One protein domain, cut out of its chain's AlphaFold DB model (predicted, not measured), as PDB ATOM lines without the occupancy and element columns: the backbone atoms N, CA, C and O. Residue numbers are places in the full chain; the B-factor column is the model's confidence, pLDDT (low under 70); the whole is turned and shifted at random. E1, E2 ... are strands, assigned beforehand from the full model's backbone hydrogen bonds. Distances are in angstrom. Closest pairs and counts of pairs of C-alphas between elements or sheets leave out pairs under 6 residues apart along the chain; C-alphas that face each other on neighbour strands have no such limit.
ATOM      1  N   SER A  31     -18.357  13.420  40.213       65.38
ATOM      2  CA  SER A  31     -19.610  12.840  40.687       65.38
ATOM      3  C   SER A  31     -19.902  11.575  39.895       65.38
ATOM      4  O   SER A  31     -20.083  11.673  38.680       65.38
ATOM      5  N   ASP A  32     -20.013  10.444  40.587       71.69
ATOM      6  CA  ASP A  32     -20.631   9.253  40.018       71.69
ATOM      7  C   ASP A  32     -22.128   9.301  40.298       71.69
ATOM      8  O   ASP A  32     -22.571   9.367  41.454       71.69
ATOM      9  N   LEU A  33     -22.914   9.333  39.233       76.44
ATOM     10  CA  LEU A  33     -24.353   9.166  39.326       76.44
ATOM     11  C   LEU A  33     -24.718   8.006  38.426       76.44
ATOM     12  O   LEU A  33     -24.614   8.141  37.212       76.44
ATOM     13  N   MET A  34     -25.195   6.924  39.027       80.19
ATOM     14  CA  MET A  34     -25.731   5.767  38.332       80.19
ATOM     15  C   MET A  34     -27.232   5.697  38.593       80.19
ATOM     16  O   MET A  34     -27.698   5.775  39.735       80.19
ATOM     17  N   LEU A  35     -27.996   5.602  37.513       83.44
ATOM     18  CA  LEU A  35     -29.417   5.322  37.547       83.44
ATOM     19  C   LEU A  35     -29.624   3.900  37.048       83.44
ATOM     20  O   LEU A  35     -29.331   3.586  35.895       83.44
ATOM     21  N   ASP A  36     -30.154   3.071  37.928       83.75
ATOM     22  CA  ASP A  36     -30.345   1.654  37.692       83.75
ATOM     23  C   ASP A  36     -31.825   1.340  37.564       83.75
ATOM     24  O   ASP A  36     -32.651   1.853  38.320       83.75
ATOM     25  N   TYR A  37     -32.158   0.450  36.641       82.06
ATOM     26  CA  TYR A  37     -33.468  -0.158  36.531       82.06
ATOM     27  C   TYR A  37     -33.332  -1.675  36.615       82.06
ATOM     28  O   TYR A  37     -32.705  -2.304  35.758       82.06
ATOM     29  N   THR A  38     -33.936  -2.256  37.648       81.44
ATOM     30  CA  THR A  38     -33.916  -3.700  37.899       81.44
ATOM     31  C   THR A  38     -35.295  -4.291  37.605       81.44
ATOM     32  O   THR A  38     -36.293  -3.875  38.194       81.44
ATOM     33  N   THR A  39     -35.362  -5.257  36.683       74.88
ATOM     34  CA  THR A  39     -36.628  -5.790  36.140       74.88
ATOM     35  C   THR A  39     -37.423  -6.643  37.126       74.88
ATOM     36  O   THR A  39     -38.650  -6.664  37.067       74.88
ATOM     37  N   THR A  40     -36.743  -7.365  38.015       66.75
ATOM     38  CA  THR A  40     -37.345  -8.410  38.852       66.75
ATOM     39  C   THR A  40     -36.641  -8.472  40.201       66.75
ATOM     40  O   THR A  40     -35.423  -8.583  40.269       66.75
ATOM     41  N   GLY A  41     -37.410  -8.387  41.289       56.25
ATOM     42  CA  GLY A  41     -36.895  -8.565  42.641       56.25
ATOM     43  C   GLY A  41     -36.921 -10.039  42.989       56.25
ATOM     44  O   GLY A  41     -38.003 -10.597  43.158       56.25
ATOM     45  N   ALA A  42     -35.763 -10.682  43.101       52.12
ATOM     46  CA  ALA A  42     -35.730 -11.998  43.722       52.12
ATOM     47  C   ALA A  42     -36.161 -11.864  45.200       52.12
ATOM     48  O   ALA A  42     -35.783 -10.904  45.872       52.12
ATOM     49  N   ALA A  50     -32.393 -11.352  38.016       62.84
ATOM     50  CA  ALA A  50     -32.570  -9.907  37.889       62.84
ATOM     51  C   ALA A  50     -31.567  -9.304  36.889       62.84
ATOM     52  O   ALA A  50     -30.375  -9.217  37.177       62.84
ATOM     53  N   ILE A  51     -32.048  -8.848  35.728       71.44
ATOM     54  CA  ILE A  51     -31.243  -8.035  34.807       71.44
ATOM     55  C   ILE A  51     -31.308  -6.591  35.297       71.44
ATOM     56  O   ILE A  51     -32.395  -6.032  35.477       71.44
ATOM     57  N   THR A  52     -30.145  -5.986  35.516       76.25
ATOM     58  CA  THR A  52     -30.056  -4.569  35.881       76.25
ATOM     59  C   THR A  52     -29.470  -3.783  34.727       76.25
ATOM     60  O   THR A  52     -28.365  -4.066  34.266       76.25
ATOM     61  N   HIS A  53     -30.230  -2.801  34.260       82.38
ATOM     62  CA  HIS A  53     -29.769  -1.821  33.293       82.38
ATOM     63  C   HIS A  53     -29.359  -0.563  34.023       82.38
ATOM     64  O   HIS A  53     -30.112  -0.064  34.853       82.38
ATOM     65  N   SER A  54     -28.210  -0.029  33.661       81.69
ATOM     66  CA  SER A  54     -27.640   1.104  34.359       81.69
ATOM     67  C   SER A  54     -27.189   2.142  33.362       81.69
ATOM     68  O   SER A  54     -26.543   1.825  32.361       81.69
ATOM     69  N   VAL A  55     -27.512   3.388  33.658       84.00
ATOM     70  CA  VAL A  55     -26.984   4.544  32.950       84.00
ATOM     71  C   VAL A  55     -26.313   5.406  33.984       84.00
ATOM     72  O   VAL A  55     -26.965   5.866  34.923       84.00
ATOM     73  N   GLY A  56     -25.019   5.624  33.823       80.69
ATOM     74  CA  GLY A  56     -24.286   6.444  34.756       80.69
ATOM     75  C   GLY A  56     -23.284   7.364  34.104       80.69
ATOM     76  O   GLY A  56     -23.039   7.337  32.896       80.69
ATOM     77  N   LYS A  57     -22.738   8.239  34.933       79.62
ATOM     78  CA  LYS A  57     -21.657   9.138  34.569       79.62
ATOM     79  C   LYS A  57     -20.529   8.922  35.557       79.62
ATOM     80  O   LYS A  57     -20.738   9.174  36.732       79.62
ATOM     81  N   ASP A  58     -19.358   8.560  35.055       75.38
ATOM     82  CA  ASP A  58     -18.105   8.528  35.808       75.38
ATOM     83  C   ASP A  58     -17.228   9.735  35.415       75.38
ATOM     84  O   ASP A  58     -17.574  10.529  34.527       75.38
ATOM     85  N   ALA A  59     -16.087   9.900  36.078       72.38
ATOM     86  CA  ALA A  59     -15.100  10.945  35.871       72.38
ATOM     87  C   ALA A  59     -14.605  11.017  34.417       72.38
ATOM     88  O   ALA A  59     -13.601  10.428  34.025       72.38
ATOM     89  N   GLY A  60     -15.330  11.790  33.611       76.94
ATOM     90  CA  GLY A  60     -15.015  12.044  32.210       76.94
ATOM     91  C   GLY A  60     -15.745  11.150  31.210       76.94
ATOM     92  O   GLY A  60     -15.588  11.384  30.013       76.94
ATOM     93  N   ALA A  61     -16.596  10.208  31.633       83.12
ATOM     94  CA  ALA A  61     -17.313   9.295  30.737       83.12
ATOM     95  C   ALA A  61     -18.784   9.102  31.134       83.12
ATOM     96  O   ALA A  61     -19.154   9.199  32.297       83.12
ATOM     97  N   VAL A  62     -19.628   8.827  30.146       86.12
ATOM     98  CA  VAL A  62     -20.995   8.331  30.339       86.12
ATOM     99  C   VAL A  62     -20.970   6.843  30.037       86.12
ATOM    100  O   VAL A  62     -20.471   6.456  28.982       86.12
ATOM    101  N   TYR A  63     -21.487   6.019  30.939       85.75
ATOM    102  CA  TYR A  63     -21.495   4.575  30.781       85.75
ATOM    103  C   TYR A  63     -22.904   3.992  30.787       85.75
ATOM    104  O   TYR A  63     -23.823   4.475  31.450       85.75
ATOM    105  N   PHE A  64     -23.042   2.917  30.030       86.69
ATOM    106  CA  PHE A  64     -24.213   2.071  29.952       86.69
ATOM    107  C   PHE A  64     -23.770   0.680  30.356       86.69
ATOM    108  O   PHE A  64     -22.888   0.107  29.714       86.69
ATOM    109  N   SER A  65     -24.363   0.138  31.411       84.94
ATOM    110  CA  SER A  65     -24.056  -1.219  31.834       84.94
ATOM    111  C   SER A  65     -25.300  -2.081  31.915       84.94
ATOM    112  O   SER A  65     -26.400  -1.622  32.228       84.94
ATOM    113  N   ARG A  66     -25.122  -3.355  31.595       83.25
ATOM    114  CA  ARG A  66     -26.106  -4.405  31.796       83.25
ATOM    115  C   ARG A  66     -25.450  -5.464  32.662       83.25
ATOM    116  O   ARG A  66     -24.495  -6.099  32.227       83.25
ATOM    117  N   LEU A  67     -25.962  -5.619  33.876       78.50
ATOM    118  CA  LEU A  67     -25.530  -6.667  34.786       78.50
ATOM    119  C   LEU A  67     -26.473  -7.857  34.648       78.50
ATOM    120  O   LEU A  67     -27.696  -7.707  34.754       78.50
ATOM    121  N   GLU A  68     -25.884  -9.023  34.413       74.50
ATOM    122  CA  GLU A  68     -26.562 -10.308  34.374       74.50
ATOM    123  C   GLU A  68     -26.263 -11.093  35.668       74.50
ATOM    124  O   GLU A  68     -25.138 -11.091  36.172       74.50
ATOM    125  N   PRO A  69     -27.285 -11.729  36.257       65.31
ATOM    126  CA  PRO A  69     -27.264 -12.184  37.648       65.31
ATOM    127  C   PRO A  69     -26.422 -13.440  37.897       65.31
ATOM    128  O   PRO A  69     -25.896 -13.592  38.998       65.31
ATOM    129  N   ASP A  70     -26.295 -14.329  36.909       62.75
ATOM    130  CA  ASP A  70     -25.701 -15.661  37.111       62.75
ATOM    131  C   ASP A  70     -24.175 -15.695  36.937       62.75
ATOM    132  O   ASP A  70     -23.532 -16.659  37.349       62.75
ATOM    133  N   GLU A  71     -23.580 -14.626  36.404       61.56
ATOM    134  CA  GLU A  71     -22.154 -14.586  36.053       61.56
ATOM    135  C   GLU A  71     -21.399 -13.391  36.655       61.56
ATOM    136  O   GLU A  71     -20.180 -13.311  36.531       61.56
ATOM    137  N   SER A  72     -22.084 -12.464  37.338       56.34
ATOM    138  CA  SER A  72     -21.433 -11.249  37.836       56.34
ATOM    139  C   SER A  72     -20.422 -11.548  38.963       56.34
ATOM    140  O   SER A  72     -20.818 -12.033  40.031       56.34
ATOM    141  N   PRO A  73     -19.134 -11.178  38.806       54.44
ATOM    142  CA  PRO A  73     -18.108 -11.354  39.840       54.44
ATOM    143  C   PRO A  73     -18.333 -10.461  41.068       54.44
ATOM    144  O   PRO A  73     -17.739 -10.689  42.120       54.44
ATOM    145  N   LEU A  74     -19.216  -9.461  40.962       57.66
ATOM    146  CA  LEU A  74     -19.554  -8.534  42.044       57.66
ATOM    147  C   LEU A  74     -20.475  -9.143  43.108       57.66
ATOM    148  O   LEU A  74     -20.808  -8.456  44.067       57.66
ATOM    149  N   GLY A  75     -20.870 -10.413  42.965       48.56
ATOM    150  CA  GLY A  75     -21.551 -11.153  44.021       48.56
ATOM    151  C   GLY A  75     -22.870 -10.510  44.434       48.56
ATOM    152  O   GLY A  75     -22.974  -9.956  45.519       48.56
ATOM    153  N   GLY A  76     -23.891 -10.611  43.579       54.03
ATOM    154  CA  GLY A  76     -25.296 -10.503  43.983       54.03
ATOM    155  C   GLY A  76     -25.642  -9.335  44.912       54.03
ATOM    156  O   GLY A  76     -26.291  -9.556  45.935       54.03
ATOM    157  N   PHE A  77     -25.245  -8.103  44.579       55.62
ATOM    158  CA  PHE A  77     -25.830  -6.934  45.234       55.62
ATOM    159  C   PHE A  77     -27.329  -6.938  44.952       55.62
ATOM    160  O   PHE A  77     -27.777  -6.614  43.851       55.62
ATOM    161  N   TYR A  78     -28.103  -7.349  45.951       61.56
ATOM    162  CA  TYR A  78     -29.547  -7.325  45.873       61.56
ATOM    163  C   TYR A  78     -30.007  -5.878  45.713       61.56
ATOM    164  O   TYR A  78     -29.907  -5.081  46.647       61.56
ATOM    165  N   ARG A  79     -30.498  -5.533  44.522       69.31
ATOM    166  CA  ARG A  79     -31.197  -4.271  44.293       69.31
ATOM    167  C   ARG A  79     -32.695  -4.547  44.262       69.31
ATOM    168  O   ARG A  79     -33.118  -5.489  43.586       69.31
ATOM    169  N   PRO A  80     -33.502  -3.762  44.994       71.00
ATOM    170  CA  PRO A  80     -34.940  -3.904  44.907       71.00
ATOM    171  C   PRO A  80     -35.390  -3.603  43.466       71.00
ATOM    172  O   PRO A  80     -34.748  -2.805  42.773       71.00
ATOM    173  N   PRO A  81     -36.471  -4.237  42.993       79.00
ATOM    174  CA  PRO A  81     -36.979  -3.996  41.651       79.00
ATOM    175  C   PRO A  81     -37.379  -2.530  41.464       79.00
ATOM    176  O   PRO A  81     -37.855  -1.875  42.393       79.00
ATOM    177  N   GLY A  82     -37.228  -2.041  40.236       82.25
ATOM    178  CA  GLY A  82     -37.540  -0.667  39.855       82.25
ATOM    179  C   GLY A  82     -36.316   0.241  39.767       82.25
ATOM    180  O   GLY A  82     -35.196  -0.212  39.527       82.25
ATOM    181  N   TRP A  83     -36.569   1.545  39.890       85.69
ATOM    182  CA  TRP A  83     -35.556   2.586  39.747       85.69
ATOM    183  C   TRP A  83     -34.758   2.756  41.031       85.69
ATOM    184  O   TRP A  83     -35.312   3.103  42.073       85.69
ATOM    185  N   ASN A  84     -33.447   2.587  40.931       82.12
ATOM    186  CA  ASN A  84     -32.521   2.795  42.027       82.12
ATOM    187  C   ASN A  84     -31.514   3.873  41.639       82.12
ATOM    188  O   ASN A  84     -31.003   3.905  40.522       82.12
ATOM    189  N   ARG A  85     -31.231   4.769  42.582       83.12
ATOM    190  CA  ARG A  85     -30.131   5.717  42.456       83.12
ATOM    191  C   ARG A  85     -28.952   5.159  43.225       83.12
ATOM    192  O   ARG A  85     -29.066   4.939  44.429       83.12
ATOM    193  N   VAL A  86     -27.828   4.995  42.548       76.31
ATOM    194  CA  VAL A  86     -26.590   4.546  43.173       76.31
ATOM    195  C   VAL A  86     -25.503   5.581  42.929       76.31
ATOM    196  O   VAL A  86     -25.387   6.174  41.859       76.31
ATOM    197  N   SER A  87     -24.750   5.859  43.985       74.62
ATOM    198  CA  SER A  87     -23.614   6.770  43.960       74.62
ATOM    199  C   SER A  87     -22.412   6.024  44.499       74.62
ATOM    200  O   SER A  87     -22.451   5.561  45.642       74.62
ATOM    201  N   PHE A  88     -21.356   5.933  43.702       69.62
ATOM    202  CA  PHE A  88     -20.088   5.387  44.156       69.62
ATOM    203  C   PHE A  88     -19.138   6.527  44.523       69.62
ATOM    204  O   PHE A  88     -19.140   7.582  43.879       69.62
ATOM    205  N   PRO A  89     -18.329   6.362  45.579       64.56
ATOM    206  CA  PRO A  89     -17.248   7.292  45.839       64.56
ATOM    207  C   PRO A  89     -16.220   7.177  44.706       64.56
ATOM    208  O   PRO A  89     -15.507   6.181  44.603       64.56
ATOM    209  N   VAL A  90     -16.130   8.205  43.858       65.81
ATOM    210  CA  VAL A  90     -15.080   8.289  42.835       65.81
ATOM    211  C   VAL A  90     -13.758   8.562  43.532       65.81
ATOM    212  O   VAL A  90     -13.597   9.574  44.222       65.81
ATOM    213  N   ALA A  91     -12.793   7.671  43.332       66.06
ATOM    214  CA  ALA A  91     -11.436   7.893  43.798       66.06
ATOM    215  C   ALA A  91     -10.867   9.160  43.119       66.06
ATOM    216  O   ALA A  91     -10.948   9.326  41.900       66.06
ATOM    217  N   LYS A  92     -10.371  10.115  43.922       65.00
ATOM    218  CA  LYS A  92      -9.956  11.458  43.457       65.00
ATOM    219  C   LYS A  92      -8.852  11.428  42.392       65.00
ATOM    220  O   LYS A  92      -8.709  12.375  41.627       65.00
ATOM    221  N   ASP A  93      -8.081  10.352  42.346       67.69
ATOM    222  CA  ASP A  93      -7.013  10.071  41.385       67.69
ATOM    223  C   ASP A  93      -7.527   9.712  39.979       67.69
ATOM    224  O   ASP A  93      -6.785   9.823  39.003       67.69
ATOM    225  N   LYS A  94      -8.808   9.348  39.845       65.25
ATOM    226  CA  LYS A  94      -9.437   9.027  38.555       65.25
ATOM    227  C   LYS A  94     -10.058  10.232  37.845       65.25
ATOM    228  O   LYS A  94     -10.624  10.089  36.767       65.25
ATOM    229  N   TRP A  95      -9.939  11.434  38.410       68.50
ATOM    230  CA  TRP A  95     -10.539  12.640  37.845       68.50
ATOM    231  C   TRP A  95      -9.789  13.088  36.589       68.50
ATOM    232  O   TRP A  95      -8.706  13.668  36.671       68.50
ATOM    233  N   ARG A  96     -10.372  12.844  35.410       71.88
ATOM    234  CA  ARG A  96      -9.799  13.270  34.127       71.88
ATOM    235  C   ARG A  96     -10.847  13.986  33.279       71.88
ATOM    236  O   ARG A  96     -11.886  13.430  32.946       71.88
ATOM    237  N   PHE A  97     -10.555  15.228  32.883       70.44
ATOM    238  CA  PHE A  97     -11.384  15.969  31.916       70.44
ATOM    239  C   PHE A  97     -11.335  15.338  30.519       70.44
ATOM    240  O   PHE A  97     -12.325  15.353  29.788       70.44
ATOM    241  N   PHE A  98     -10.179  14.761  30.195       76.38
ATOM    242  CA  PHE A  98      -9.888  14.057  28.958       76.38
ATOM    243  C   PHE A  98      -9.375  12.659  29.320       76.38
ATOM    244  O   PHE A  98      -8.164  12.468  29.435       76.38
ATOM    245  N   PRO A  99     -10.268  11.696  29.607       74.00
ATOM    246  CA  PRO A  99      -9.871  10.297  29.657       74.00
ATOM    247  C   PRO A  99      -9.185   9.908  28.343       74.00
ATOM    248  O   PRO A  99      -9.573  10.364  27.265       74.00
ATOM    249  N   GLU A 100      -8.149   9.085  28.471       75.81
ATOM    250  CA  GLU A 100      -7.354   8.566  27.352       75.81
ATOM    251  C   GLU A 100      -8.196   7.638  26.467       75.81
ATOM    252  O   GLU A 100      -8.078   7.640  25.242       75.81
ATOM    253  N   GLU A 101      -9.129   6.919  27.088       78.25
ATOM    254  CA  GLU A 101     -10.082   6.059  26.405       78.25
ATOM    255  C   GLU A 101     -11.281   6.867  25.896       78.25
ATOM    256  O   GLU A 101     -12.081   7.419  26.655       78.25
ATOM    257  N   VAL A 102     -11.402   6.937  24.569       82.88
ATOM    258  CA  VAL A 102     -12.499   7.617  23.859       82.88
ATOM    259  C   VAL A 102     -13.812   6.846  24.012       82.88
ATOM    260  O   VAL A 102     -14.883   7.430  24.204       82.88
ATOM    261  N   CYS A 103     -13.718   5.527  23.884       85.94
ATOM    262  CA  CYS A 103     -14.807   4.579  24.000       85.94
ATOM    263  C   CYS A 103     -14.219   3.281  24.548       85.94
ATOM    264  O   CYS A 103     -13.195   2.816  24.046       85.94
ATOM    265  N   TYR A 104     -14.866   2.713  25.555       84.75
ATOM    266  CA  TYR A 104     -14.467   1.455  26.162       84.75
ATOM    267  C   TYR A 104     -15.667   0.520  26.167       84.75
ATOM    268  O   TYR A 104     -16.727   0.865  26.690       84.75
ATOM    269  N   TYR A 105     -15.507  -0.650  25.556       87.81
ATOM    270  CA  TYR A 105     -16.495  -1.720  25.597       87.81
ATOM    271  C   TYR A 105     -15.873  -2.923  26.300       87.81
ATOM    272  O   TYR A 105     -14.835  -3.416  25.863       87.81
ATOM    273  N   SER A 106     -16.517  -3.377  27.370       85.94
ATOM    274  CA  SER A 106     -16.198  -4.628  28.051       85.94
ATOM    275  C   SER A 106     -17.390  -5.571  27.962       85.94
ATOM    276  O   SER A 106     -18.533  -5.172  28.206       85.94
ATOM    277  N   ASP A 107     -17.105  -6.813  27.586       87.44
ATOM    278  CA  ASP A 107     -18.053  -7.928  27.526       87.44
ATOM    279  C   ASP A 107     -17.531  -9.025  28.451       87.44
ATOM    280  O   ASP A 107     -17.062 -10.082  28.026       87.44
ATOM    281  N   GLU A 108     -17.494  -8.697  29.736       84.19
ATOM    282  CA  GLU A 108     -17.137  -9.656  30.766       84.19
ATOM    283  C   GLU A 108     -18.353 -10.541  31.075       84.19
ATOM    284  O   GLU A 108     -19.492 -10.060  31.037       84.19
ATOM    285  N   PRO A 109     -18.144 -11.828  31.407       79.12
ATOM    286  CA  PRO A 109     -19.218 -12.691  31.885       79.12
ATOM    287  C   PRO A 109     -20.009 -11.993  32.997       79.12
ATOM    288  O   PRO A 109     -19.447 -11.505  33.980       79.12
ATOM    289  N   GLY A 110     -21.320 -11.870  32.807       75.31
ATOM    290  CA  GLY A 110     -22.207 -11.193  33.752       75.31
ATOM    291  C   GLY A 110     -22.215  -9.660  33.726       75.31
ATOM    292  O   GLY A 110     -23.065  -9.071  34.397       75.31
ATOM    293  N   ILE A 111     -21.328  -8.981  32.991       80.38
ATOM    294  CA  ILE A 111     -21.307  -7.512  32.901       80.38
ATOM    295  C   ILE A 111     -20.959  -7.062  31.481       80.38
ATOM    296  O   ILE A 111     -19.812  -7.112  31.045       80.38
ATOM    297  N   ARG A 112     -21.946  -6.479  30.797       85.50
ATOM    298  CA  ARG A 112     -21.702  -5.711  29.571       85.50
ATOM    299  C   ARG A 112     -21.617  -4.242  29.903       85.50
ATOM    300  O   ARG A 112     -22.550  -3.699  30.490       85.50
ATOM    301  N   HIS A 113     -20.531  -3.596  29.512       83.75
ATOM    302  CA  HIS A 113     -20.254  -2.211  29.854       83.75
ATOM    303  C   HIS A 113     -19.787  -1.438  28.624       83.75
ATOM    304  O   HIS A 113     -18.807  -1.805  27.986       83.75
ATOM    305  N   LEU A 114     -20.469  -0.343  28.308       89.06
ATOM    306  CA  LEU A 114     -20.088   0.596  27.263       89.06
ATOM    307  C   LEU A 114     -19.883   1.971  27.894       89.06
ATOM    308  O   LEU A 114     -20.851   2.580  28.338       89.06
ATOM    309  N   ALA A 115     -18.659   2.482  27.892       87.69
ATOM    310  CA  ALA A 115     -18.332   3.842  28.296       87.69
ATOM    311  C   ALA A 115     -17.968   4.702  27.087       87.69
ATOM    312  O   ALA A 115     -17.225   4.283  26.203       87.69
ATOM    313  N   VAL A 116     -18.472   5.932  27.075       89.25
ATOM    314  CA  VAL A 116     -18.205   6.941  26.051       89.25
ATOM    315  C   VAL A 116     -17.691   8.201  26.728       89.25
ATOM    316  O   VAL A 116     -18.323   8.728  27.646       89.25
ATOM    317  N   ALA A 117     -16.562   8.722  26.260       88.69
ATOM    318  CA  ALA A 117     -15.977   9.924  26.826       88.69
ATOM    319  C   ALA A 117     -16.918  11.138  26.686       88.69
ATOM    320  O   ALA A 117     -17.411  11.468  25.606       88.69
ATOM    321  N   SER A 118     -17.129  11.866  27.782       86.50
ATOM    322  CA  SER A 118     -17.994  13.052  27.838       86.50
ATOM    323  C   SER A 118     -17.512  14.153  26.892       86.50
ATOM    324  O   SER A 118     -18.321  14.800  26.229       86.50
TER     325      SER A 118
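What this domain is: This is residues 31 to 42 and 50 to 118 of the 163 residues of an uncharacterized protein of Verrucomicrobiaceae bacterium (UniProt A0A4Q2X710). A single twisted sheet of six strands forms one wall with no named helix over either face, and two long stretches with no named element loop out at opposite ends of its strands. Residues 68 to 81 go from E3 past the ends of E2 and E1 to E4 at one edge, and residues 87 to 102 go from that edge across to E5 at the other. The printed part has 81 residues with six named strands, E1 to E6 along the chain, in the sheet order E4, E1, E2, E3, E6, E5, and each neighbour pair is antiparallel. The class is all strand, though under half of the residues, 38 of 81, are in named elements. The whole is compact, with a radius of gyration of the C-alphas of 13.1 A, and elongated, with spans of 39 by 23 by 17 A.

How they stand to each other: E1, residues 33 to 38, is an inner strand and is antiparallel to E2, residues 52 to 58, at 175 degrees between directions; N 35 and O 55 are 2.8 A apart, within hydrogen-bond range. E2 and E3, residues 61 to 67, form a hairpin at 161 degrees, with N 54 and O 65 at 2.8 A. E4, residues 82 to 86, is an edge strand, antiparallel to E1 at 155 degrees, with N 84 and O 36 at 2.8 A. E5, residues 103 to 108, is the other edge strand and forms a hairpin with E6, residues 111 to 117, at 174 degrees, with N 106 and O 113 at 2.8 A. E6 is also antiparallel to E3, at 169 degrees; N 64 and O 114 are 2.8 A apart, and the C-alphas of Tyr 63 and Ala 115, which face each other, 4.1 A. E1 and E5 are apart, and so are E3 and E4.

Where its parts are: E1 begins at C-alpha 33, (-24.353, 9.166, 39.326), and is 16.1 A long from first to last C-alpha. E2 measures 17.7 A, E3 18.4 A, E4 12.6 A and E5 15.9 A. E4 begins at C-alpha 82, (-37.540, -0.667, 39.855). E6 measures 19.2 A and ends at C-alpha 117, (-15.977, 9.924, 26.826).

The domain as a whole: The two C-alphas farthest apart, those of Ala 42 and Phe 98, are 39.6 A apart. Residues 43 to 49 are not printed, and C-alphas 42 and 50 are 7.0 A apart across this cut, in the link E1 to E2. The links E2 to E3 and E5 to E6 are tight; E3 to E4 and E4 to E5 are long. The mean pLDDT of the printed part is 75.1; it is under 70 at residues 31, 40 to 42, 50, 69 to 79 and 88 to 95.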